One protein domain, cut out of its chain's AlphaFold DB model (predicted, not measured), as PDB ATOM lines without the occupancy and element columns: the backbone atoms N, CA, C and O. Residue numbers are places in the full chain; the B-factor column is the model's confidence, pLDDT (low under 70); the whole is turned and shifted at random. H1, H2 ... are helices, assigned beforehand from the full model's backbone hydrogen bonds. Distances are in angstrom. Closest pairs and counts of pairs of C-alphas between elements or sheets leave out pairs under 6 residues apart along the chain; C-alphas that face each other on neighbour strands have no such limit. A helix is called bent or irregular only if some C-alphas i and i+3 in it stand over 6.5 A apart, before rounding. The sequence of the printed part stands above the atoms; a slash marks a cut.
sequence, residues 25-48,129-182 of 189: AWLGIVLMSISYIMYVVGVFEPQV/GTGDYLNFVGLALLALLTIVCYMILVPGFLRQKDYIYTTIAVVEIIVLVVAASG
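This is residues 25 to 48 and 129 to 182 of the 189 residues of an uncharacterized protein of Desulfovibrio sp (UniProt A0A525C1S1). The long helix H2 runs through the middle of a flat, staggered row of three helices: H1 packs along its early part on one side, and H3 folds back along its later part on the other. The printed part has 78 residues, with helices H1, H2, H3 in chain order and no named strand: all helix. It is only just loose, close to extended, with a radius of gyration of the C-alphas of 17.2 A; it spans 53 by 27 by 13 A.

H1, residues 25 to 41, touches H2, residues 133 to 160, at a shallow tilt of 5 degrees, opposite ways; the closest C-alphas, of Gly 28 and Gly 138, are 5.1 A apart. H2 touches H1 with residues 134 to 142 alone. With residues 147 to 158 alone, H2 touches H3, residues 163 to 180, at a shallow tilt of 21 degrees, opposite ways, as a helical hairpin; the closest C-alphas, of Phe 157 and Thr 166, are 5.6 A apart. H1 and H3 are apart. Every O i to N i+4 pair is within hydrogen-bond range in H1 and H3, and 18 of 24 in H2.

H1 begins at C-alpha 25 (128.797, 157.785, 185.718) and is 24.1 A long. H2 is 42.1 A long and only just irregular: C-alphas 152 and 155 are 6.51 A apart. H3, 25.7 A long, ends at C-alpha 180 (127.133, 172.240, 173.476).

The farthest C-alphas, of Gly 42 and Lys 161, are 53.4 A apart. Residues 49 to 128 are not printed; C-alphas 48 and 129 are 12.6 A apart across this cut, which lies in the link from H1 to H2. The link from H2 to H3 is tight. No printed residue is under pLDDT 70.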
ATOM      1  N   ALA A  25     129.146 158.866 186.635       94.25
ATOM      2  CA  ALA A  25     128.797 157.785 185.718       94.25
ATOM      3  C   ALA A  25     127.674 156.902 186.280       94.25
ATOM      4  O   ALA A  25     126.676 156.676 185.600       94.25
ATOM      5  N   TRP A  26     127.789 156.456 187.536       94.38
ATOM      6  CA  TRP A  26     126.728 155.676 188.183       94.38
ATOM      7  C   TRP A  26     125.430 156.464 188.323       94.38
ATOM      8  O   TRP A  26     124.358 155.916 188.072       94.38
ATOM      9  N   LEU A  27     125.514 157.746 188.679       95.94
ATOM     10  CA  LEU A  27     124.347 158.617 188.758       95.94
ATOM     11  C   LEU A  27     123.673 158.758 187.388       95.94
ATOM     12  O   LEU A  27     122.458 158.608 187.306       95.94
ATOM     13  N   GLY A  28     124.440 158.983 186.319       94.38
ATOM     14  CA  GLY A  28     123.917 159.063 184.956       94.38
ATOM     15  C   GLY A  28     123.261 157.760 184.499       94.38
ATOM     16  O   GLY A  28     122.145 157.789 183.994       94.38
ATOM     17  N   ILE A  29     123.893 156.609 184.752       94.00
ATOM     18  CA  ILE A  29     123.330 155.289 184.426       94.00
ATOM     19  C   ILE A  29     122.019 155.054 185.174       94.00
ATOM     20  O   ILE A  29     121.036 154.634 184.566       94.00
ATOM     21  N   VAL A  30     121.984 155.323 186.481       95.94
ATOM     22  CA  VAL A  30     120.768 155.161 187.290       95.94
ATOM     23  C   VAL A  30     119.670 156.092 186.790       95.94
ATOM     24  O   VAL A  30     118.540 155.649 186.611       95.94
ATOM     25  N   LEU A  31     120.002 157.352 186.504       94.44
ATOM     26  CA  LEU A  31     119.050 158.330 185.992       94.44
ATOM     27  C   LEU A  31     118.477 157.905 184.633       94.44
ATOM     28  O   LEU A  31     117.259 157.909 184.484       94.44
ATOM     29  N   MET A  32     119.320 157.464 183.693       93.56
ATOM     30  CA  MET A  32     118.877 156.945 182.390       93.56
ATOM     31  C   MET A  32     118.067 155.653 182.513       93.56
ATOM     32  O   MET A  32     117.114 155.432 181.774       93.56
ATOM     33  N   SER A  33     118.423 154.783 183.457       94.19
ATOM     34  CA  SER A  33     117.676 153.548 183.697       94.19
ATOM     35  C   SER A  33     116.275 153.858 184.222       94.19
ATOM     36  O   SER A  33     115.298 153.276 183.761       94.19
ATOM     37  N   ILE A  34     116.162 154.801 185.162       93.94
ATOM     38  CA  ILE A  34     114.881 155.222 185.734       93.94
ATOM     39  C   ILE A  34     114.018 155.925 184.678       93.94
ATOM     40  O   ILE A  34     112.847 155.575 184.539       93.94
ATOM     41  N   SER A  35     114.578 156.866 183.911       92.31
ATOM     42  CA  SER A  35     113.843 157.550 182.834       92.31
ATOM     43  C   SER A  35     113.359 156.570 181.768       92.31
ATOM     44  O   SER A  35     112.195 156.622 181.379       92.31
ATOM     45  N   TYR A  36     114.204 155.622 181.361       90.19
ATOM     46  CA  TYR A  36     113.836 154.592 180.395       90.19
ATOM     47  C   TYR A  36     112.714 153.684 180.907       90.19
ATOM     48  O   TYR A  36     111.772 153.392 180.174       90.19
ATOM     49  N   ILE A  37     112.763 153.267 182.175       92.56
ATOM     50  CA  ILE A  37     111.683 152.470 182.770       92.56
ATOM     51  C   ILE A  37     110.376 153.272 182.796       92.56
ATOM     52  O   ILE A  37     109.336 152.726 182.446       92.56
ATOM     53  N   MET A  38     110.408 154.556 183.164       90.25
ATOM     54  CA  MET A  38     109.204 155.400 183.152       90.25
ATOM     55  C   MET A  38     108.620 155.569 181.747       90.25
ATOM     56  O   MET A  38     107.397 155.550 181.606       90.25
ATOM     57  N   TYR A  39     109.475 155.671 180.727       86.31
ATOM     58  CA  TYR A  39     109.063 155.683 179.324       86.31
ATOM     59  C   TYR A  39     108.370 154.370 178.928       86.31
ATOM     60  O   TYR A  39     107.248 154.396 178.433       86.31
ATOM     61  N   VAL A  40     108.977 153.213 179.224       88.44
ATOM     62  CA  VAL A  40     108.403 151.892 178.891       88.44
ATOM     63  C   VAL A  40     107.097 151.618 179.642       88.44
ATOM     64  O   VAL A  40     106.190 150.993 179.100       88.44
ATOM     65  N   VAL A  41     106.986 152.074 180.891       90.38
ATOM     66  CA  VAL A  41     105.768 151.926 181.702       90.38
ATOM     67  C   VAL A  41     104.654 152.880 181.241       90.38
ATOM     68  O   VAL A  41     103.501 152.684 181.618       90.38
ATOM     69  N   GLY A  42     104.961 153.881 180.410       85.12
ATOM     70  CA  GLY A  42     103.981 154.855 179.927       85.12
ATOM     71  C   GLY A  42     103.519 155.820 181.017       85.12
ATOM     72  O   GLY A  42     102.367 156.238 181.027       85.12
ATOM     73  N   VAL A  43     104.401 156.150 181.972       85.94
ATOM     74  CA  VAL A  43     104.086 157.108 183.051       85.94
ATOM     75  C   VAL A  43     103.869 158.520 182.492       85.94
ATOM     76  O   VAL A  43     103.085 159.283 183.050       85.94
ATOM     77  N   PHE A  44     104.547 158.851 181.391       83.88
ATOM     78  CA  PHE A  44     104.428 160.116 180.670       83.88
ATOM     79  C   PHE A  44     104.027 159.850 179.220       83.88
ATOM     80  O   PHE A  44     104.546 158.917 178.602       83.88
ATOM     81  N   GLU A  45     103.140 160.681 178.678       81.81
ATOM     82  CA  GLU A  45     102.782 160.635 177.261       81.81
ATOM     83  C   GLU A  45     103.995 161.082 176.418       81.81
ATOM     84  O   GLU A  45     104.651 162.076 176.763       81.81
ATOM     85  N   PRO A  46     104.369 160.334 175.364       82.12
ATOM     86  CA  PRO A  46     105.410 160.770 174.441       82.12
ATOM     87  C   PRO A  46     104.890 161.949 173.612       82.12
ATOM     88  O   PRO A  46     103.743 161.919 173.167       82.12
ATOM     89  N   GLN A  47     105.723 162.970 173.384       81.44
ATOM     90  CA  GLN A  47     105.335 164.085 172.512       81.44
ATOM     91  C   GLN A  47     105.110 163.579 171.088       81.44
ATOM     92  O   GLN A  47     104.152 163.972 170.425       81.44
ATOM     93  N   VAL A  48     106.003 162.701 170.628       80.19
ATOM     94  CA  VAL A  48     105.911 162.111 169.298       80.19
ATOM     95  C   VAL A  48     105.460 160.651 169.413       80.19
ATOM     96  O   VAL A  48     106.232 159.806 169.881       80.19
ATOM     97  N   GLY A 129     108.491 167.206 180.610       81.38
ATOM     98  CA  GLY A 129     107.201 166.612 180.948       81.38
ATOM     99  C   GLY A 129     106.799 165.433 180.055       81.38
ATOM    100  O   GLY A 129     105.869 164.720 180.421       81.38
ATOM    101  N   THR A 130     107.478 165.210 178.926       83.25
ATOM    102  CA  THR A 130     107.196 164.103 178.008       83.25
ATOM    103  C   THR A 130     108.247 162.998 178.144       83.25
ATOM    104  O   THR A 130     109.421 163.228 178.456       83.25
ATOM    105  N   GLY A 131     107.806 161.745 177.998       81.75
ATOM    106  CA  GLY A 131     108.623 160.578 178.356       81.75
ATOM    107  C   GLY A 131     109.849 160.361 177.460       81.75
ATOM    108  O   GLY A 131     110.852 159.803 177.901       81.75
ATOM    109  N   ASP A 132     109.773 160.815 176.215       83.19
ATOM    110  CA  ASP A 132     110.806 160.751 175.181       83.19
ATOM    111  C   ASP A 132     112.022 161.641 175.488       83.19
ATOM    112  O   ASP A 132     113.164 161.177 175.404       83.19
ATOM    113  N   TYR A 133     111.805 162.884 175.931       88.12
ATOM    114  CA  TYR A 133     112.892 163.834 176.218       88.12
ATOM    115  C   TYR A 133     113.510 163.666 177.611       88.12
ATOM    116  O   TYR A 133     114.624 164.130 177.864       88.12
ATOM    117  N   LEU A 134     112.855 162.939 178.519       89.56
ATOM    118  CA  LEU A 134     113.362 162.728 179.874       89.56
ATOM    119  C   LEU A 134     114.731 162.020 179.901       89.56
ATOM    120  O   LEU A 134     115.570 162.278 180.768       89.56
ATOM    121  N   ASN A 135     114.995 161.141 178.931       89.81
ATOM    122  CA  ASN A 135     116.266 160.425 178.844       89.81
ATOM    123  C   ASN A 135     117.445 161.334 178.451       89.81
ATOM    124  O   ASN A 135     118.597 161.054 178.799       89.81
ATOM    125  N   PHE A 136     117.172 162.464 177.793       90.81
ATOM    126  CA  PHE A 136     118.205 163.429 177.413       90.81
ATOM    127  C   PHE A 136     118.857 164.085 178.626       90.81
ATOM    128  O   PHE A 136     120.031 164.435 178.559       90.81
ATOM    129  N   VAL A 137     118.166 164.156 179.769       92.00
ATOM    130  CA  VAL A 137     118.752 164.643 181.027       92.00
ATOM    131  C   VAL A 137     119.975 163.815 181.423       92.00
ATOM    132  O   VAL A 137     120.997 164.369 181.826       92.00
ATOM    133  N   GLY A 138     119.902 162.490 181.275       92.19
ATOM    134  CA  GLY A 138     121.015 161.599 181.600       92.19
ATOM    135  C   GLY A 138     122.185 161.751 180.640       92.19
ATOM    136  O   GLY A 138     123.332 161.826 181.080       92.19
ATOM    137  N   LEU A 139     121.897 161.892 179.345       90.94
ATOM    138  CA  LEU A 139     122.916 162.169 178.332       90.94
ATOM    139  C   LEU A 139     123.596 163.522 178.568       90.94
ATOM    140  O   LEU A 139     124.823 163.598 178.564       90.94
ATOM    141  N   ALA A 140     122.817 164.572 178.842       92.62
ATOM    142  CA  ALA A 140     123.326 165.908 179.132       92.62
ATOM    143  C   ALA A 140     124.213 165.906 180.382       92.62
ATOM    144  O   ALA A 140     125.291 166.498 180.380       92.62
ATOM    145  N   LEU A 141     123.811 165.188 181.433       93.19
ATOM    146  CA  LEU A 141     124.607 165.042 182.648       93.19
ATOM    147  C   LEU A 141     125.936 164.330 182.380       93.19
ATOM    148  O   LEU A 141     126.979 164.809 182.826       93.19
ATOM    149  N   LEU A 142     125.921 163.212 181.650       92.44
ATOM    150  CA  LEU A 142     127.136 162.465 181.310       92.44
ATOM    151  C   LEU A 142     128.075 163.277 180.405       92.44
ATOM    152  O   LEU A 142     129.290 163.239 180.594       92.44
ATOM    153  N   ALA A 143     127.529 164.063 179.476       92.00
ATOM    154  CA  ALA A 143     128.309 164.990 178.665       92.00
ATOM    155  C   ALA A 143     128.936 166.100 179.527       92.00
ATOM    156  O   ALA A 143     130.146 166.308 179.474       92.00
ATOM    157  N   LEU A 144     128.160 166.761 180.392       92.69
ATOM    158  CA  LEU A 144     128.663 167.798 181.303       92.69
ATOM    159  C   LEU A 144     129.700 167.260 182.298       92.69
ATOM    160  O   LEU A 144     130.628 167.982 182.669       92.69
ATOM    161  N   LEU A 145     129.592 165.991 182.700       94.19
ATOM    162  CA  LEU A 145     130.561 165.342 183.579       94.19
ATOM    163  C   LEU A 145     131.976 165.392 182.993       94.19
ATOM    164  O   LEU A 145     132.921 165.623 183.744       94.19
ATOM    165  N   THR A 146     132.130 165.242 181.674       92.06
ATOM    166  CA  THR A 146     133.441 165.351 181.008       92.06
ATOM    167  C   THR A 146     134.047 166.744 181.181       92.06
ATOM    168  O   THR A 146     135.193 166.869 181.613       92.06
ATOM    169  N   ILE A 147     133.248 167.796 180.971       94.12
ATOM    170  CA  ILE A 147     133.655 169.196 181.143       94.12
ATOM    171  C   ILE A 147     134.062 169.457 182.598       94.12
ATOM    172  O   ILE A 147     135.129 170.016 182.859       94.12
ATOM    173  N   VAL A 148     133.244 169.014 183.558       93.75
ATOM    174  CA  VAL A 148     133.522 169.158 184.997       93.75
ATOM    175  C   VAL A 148     134.810 168.430 185.381       93.75
ATOM    176  O   VAL A 148     135.642 168.972 186.111       93.75
ATOM    177  N   CYS A 149     135.006 167.218 184.870       91.38
ATOM    178  CA  CYS A 149     136.189 166.423 185.144       91.38
ATOM    179  C   CYS A 149     137.468 167.105 184.643       91.38
ATOM    180  O   CYS A 149     138.435 167.204 185.401       91.38
ATOM    181  N   TYR A 150     137.475 167.637 183.417       91.69
ATOM    182  CA  TYR A 150     138.625 168.392 182.914       91.69
ATOM    183  C   TYR A 150     138.849 169.694 183.677       91.69
ATOM    184  O   TYR A 150     139.992 170.031 183.983       91.69
ATOM    185  N   MET A 151     137.782 170.389 184.071       91.56
ATOM    186  CA  MET A 151     137.884 171.611 184.870       91.56
ATOM    187  C   MET A 151     138.557 171.368 186.230       91.56
ATOM    188  O   MET A 151     139.350 172.193 186.679       91.56
ATOM    189  N   ILE A 152     138.295 170.223 186.871       90.81
ATOM    190  CA  ILE A 152     138.961 169.811 188.121       90.81
ATOM    191  C   ILE A 152     140.430 169.442 187.879       90.81
ATOM    192  O   ILE A 152     141.284 169.651 188.743       90.81
ATOM    193  N   LEU A 153     140.729 168.896 186.704       88.75
ATOM    194  CA  LEU A 153     142.033 168.344 186.371       88.75
ATOM    195  C   LEU A 153     143.041 169.432 185.938       88.75
ATOM    196  O   LEU A 153     144.214 169.369 186.314       88.75
ATOM    197  N   VAL A 154     142.589 170.472 185.226       90.88
ATOM    198  CA  VAL A 154     143.423 171.587 184.726       90.88
ATOM    199  C   VAL A 154     144.268 172.272 185.821       90.88
ATOM    200  O   VAL A 154     145.475 172.436 185.618       90.88
ATOM    201  N   PRO A 155     143.730 172.628 187.008       87.38
ATOM    202  CA  PRO A 155     144.534 173.170 188.106       87.38
ATOM    203  C   PRO A 155     145.668 172.239 188.556       87.38
ATOM    204  O   PRO A 155     146.736 172.715 188.948       87.38
ATOM    205  N   GLY A 156     145.456 170.921 188.489       85.94
ATOM    206  CA  GLY A 156     146.473 169.918 188.803       85.94
ATOM    207  C   GLY A 156     147.638 169.936 187.812       85.94
ATOM    208  O   GLY A 156     148.796 169.854 188.223       85.94
ATOM    209  N   PHE A 157     147.366 170.115 186.517       86.12
ATOM    210  CA  PHE A 157     148.409 170.237 185.491       86.12
ATOM    211  C   PHE A 157     149.166 171.566 185.555       86.12
ATOM    212  O   PHE A 157     150.393 171.580 185.434       86.12
ATOM    213  N   LEU A 158     148.471 172.664 185.860       85.69
ATOM    214  CA  LEU A 158     149.104 173.970 186.066       85.69
ATOM    215  C   LEU A 158     150.122 173.943 187.213       85.69
ATOM    216  O   LEU A 158     151.202 174.523 187.095       85.69
ATOM    217  N   ARG A 159     149.819 173.235 188.311       86.25
ATOM    218  CA  ARG A 159     150.750 173.070 189.444       86.25
ATOM    219  C   ARG A 159     151.969 172.219 189.098       86.25
ATOM    220  O   ARG A 159     153.050 172.482 189.618       86.25
ATOM    221  N   GLN A 160     151.806 171.237 188.215       84.56
ATOM    222  CA  GLN A 160     152.895 170.384 187.727       84.56
ATOM    223  C   GLN A 160     153.760 171.054 186.654       84.56
ATOM    224  O   GLN A 160     154.818 170.526 186.324       84.56
ATOM    225  N   LYS A 161     153.340 172.220 186.137       84.69
ATOM    226  CA  LYS A 161     153.967 172.930 185.010       84.69
ATOM    227  C   LYS A 161     154.032 172.107 183.723       84.69
ATOM    228  O   LYS A 161     154.901 172.340 182.883       84.69
ATOM    229  N   ASP A 162     153.093 171.185 183.544       85.88
ATOM    230  CA  ASP A 162     152.973 170.466 182.284       85.88
ATOM    231  C   ASP A 162     152.067 171.245 181.326       85.88
ATOM    232  O   ASP A 162     150.836 171.117 181.303       85.88
ATOM    233  N   TYR A 163     152.695 172.155 180.586       88.75
ATOM    234  CA  TYR A 163     152.002 173.090 179.706       88.75
ATOM    235  C   TYR A 163     151.343 172.402 178.506       88.75
ATOM    236  O   TYR A 163     150.339 172.908 178.002       88.75
ATOM    237  N   ILE A 164     151.856 171.248 178.064       93.50
ATOM    238  CA  ILE A 164     151.296 170.510 176.924       93.50
ATOM    239  C   ILE A 164     149.930 169.942 177.313       93.50
ATOM    240  O   ILE A 164     148.932 170.268 176.670       93.50
ATOM    241  N   TYR A 165     149.853 169.179 178.409       88.56
ATOM    242  CA  TYR A 165     148.580 168.600 178.854       88.56
ATOM    243  C   TYR A 165     147.576 169.660 179.306       88.56
ATOM    244  O   TYR A 165     146.381 169.523 179.050       88.56
ATOM    245  N   THR A 166     148.051 170.753 179.913       90.75
ATOM    246  CA  THR A 166     147.188 171.893 180.256       90.75
ATOM    247  C   THR A 166     146.538 172.486 179.005       90.75
ATOM    248  O   THR A 166     145.334 172.731 178.999       90.75
ATOM    249  N   THR A 167     147.319 172.701 177.941       93.94
ATOM    250  CA  THR A 167     146.817 173.302 176.696       93.94
ATOM    251  C   THR A 167     145.774 172.400 176.043       93.94
ATOM    252  O   THR A 167     144.709 172.882 175.671       93.94
ATOM    253  N   ILE A 168     146.042 171.093 175.969       93.62
ATOM    254  CA  ILE A 168     145.108 170.108 175.409       93.62
ATOM    255  C   ILE A 168     143.783 170.121 176.181       93.62
ATOM    256  O   ILE A 168     142.731 170.284 175.570       93.62
ATOM    257  N   ALA A 169     143.827 170.033 177.513       92.25
ATOM    258  CA  ALA A 169     142.620 170.002 178.338       92.25
ATOM    259  C   ALA A 169     141.794 171.298 178.234       92.25
ATOM    260  O   ALA A 169     140.567 171.255 178.204       92.25
ATOM    261  N   VAL A 170     142.447 172.462 178.146       94.44
ATOM    262  CA  VAL A 170     141.752 173.744 177.945       94.44
ATOM    263  C   VAL A 170     141.087 173.801 176.570       94.44
ATOM    264  O   VAL A 170     139.934 174.217 176.473       94.44
ATOM    265  N   VAL A 171     141.783 173.364 175.515       95.69
ATOM    266  CA  VAL A 171     141.211 173.291 174.163       95.69
ATOM    267  C   VAL A 171     140.012 172.346 174.137       95.69
ATOM    268  O   VAL A 171     138.982 172.698 173.573       95.69
ATOM    269  N   GLU A 172     140.099 171.187 174.787       94.12
ATOM    270  CA  GLU A 172     139.001 170.224 174.863       94.12
ATOM    271  C   GLU A 172     137.766 170.802 175.565       94.12
ATOM    272  O   GLU A 172     136.662 170.705 175.032       94.12
ATOM    273  N   ILE A 173     137.939 171.497 176.696       94.75
ATOM    274  CA  ILE A 173     136.836 172.203 177.369       94.75
ATOM    275  C   ILE A 173     136.187 173.222 176.425       94.75
ATOM    276  O   ILE A 173     134.961 173.282 176.348       94.75
ATOM    277  N   ILE A 174     136.983 174.007 175.693       94.44
ATOM    278  CA  ILE A 174     136.462 174.998 174.740       94.44
ATOM    279  C   ILE A 174     135.654 174.303 173.642       94.44
ATOM    280  O   ILE A 174     134.528 174.712 173.371       94.44
ATOM    281  N   VAL A 175     136.189 173.237 173.043       93.25
ATOM    282  CA  VAL A 175     135.502 172.480 171.987       93.25
ATOM    283  C   VAL A 175     134.177 171.914 172.497       93.25
ATOM    284  O   VAL A 175     133.157 172.085 171.834       93.25
ATOM    285  N   LEU A 176     134.159 171.307 173.686       92.19
ATOM    286  CA  LEU A 176     132.945 170.735 174.274       92.19
ATOM    287  C   LEU A 176     131.889 171.804 174.586       92.19
ATOM    288  O   LEU A 176     130.708 171.589 174.327       92.19
ATOM    289  N   VAL A 177     132.294 172.973 175.091       91.81
ATOM    290  CA  VAL A 177     131.370 174.083 175.384       91.81
ATOM    291  C   VAL A 177     130.800 174.694 174.104       91.81
ATOM    292  O   VAL A 177     129.608 174.989 174.050       91.81
ATOM    293  N   VAL A 178     131.618 174.866 173.065       91.50
ATOM    294  CA  VAL A 178     131.157 175.409 171.779       91.50
ATOM    295  C   VAL A 178     130.276 174.402 171.030       91.50
ATOM    296  O   VAL A 178     129.306 174.794 170.387       91.50
ATOM    297  N   ALA A 179     130.566 173.105 171.134       87.81
ATOM    298  CA  ALA A 179     129.686 172.065 170.607       87.81
ATOM    299  C   ALA A 179     128.329 172.074 171.331       87.81
ATOM    300  O   ALA A 179     127.282 172.035 170.690       87.81
ATOM    301  N   ALA A 180     128.342 172.194 172.662       87.00
ATOM    302  CA  ALA A 180     127.133 172.240 173.476       87.00
ATOM    303  C   ALA A 180     126.301 173.516 173.258       87.00
ATOM    304  O   ALA A 180     125.087 173.480 173.416       87.00
ATOM    305  N   SER A 181     126.906 174.648 172.887       85.31
ATOM    306  CA  SER A 181     126.175 175.909 172.695       85.31
ATOM    307  C   SER A 181     125.333 175.960 171.417       85.31
ATOM    308  O   SER A 181     124.590 176.918 171.226       85.31
ATOM    309  N   GLY A 182     125.453 174.968 170.530       77.25
ATOM    310  CA  GLY A 182     124.750 174.937 169.245       77.25
ATOM    311  C   GLY A 182     125.331 175.884 168.188       77.25
ATOM    312  O   GLY A 182     124.963 175.773 167.025       77.25
TER     313      GLY A 182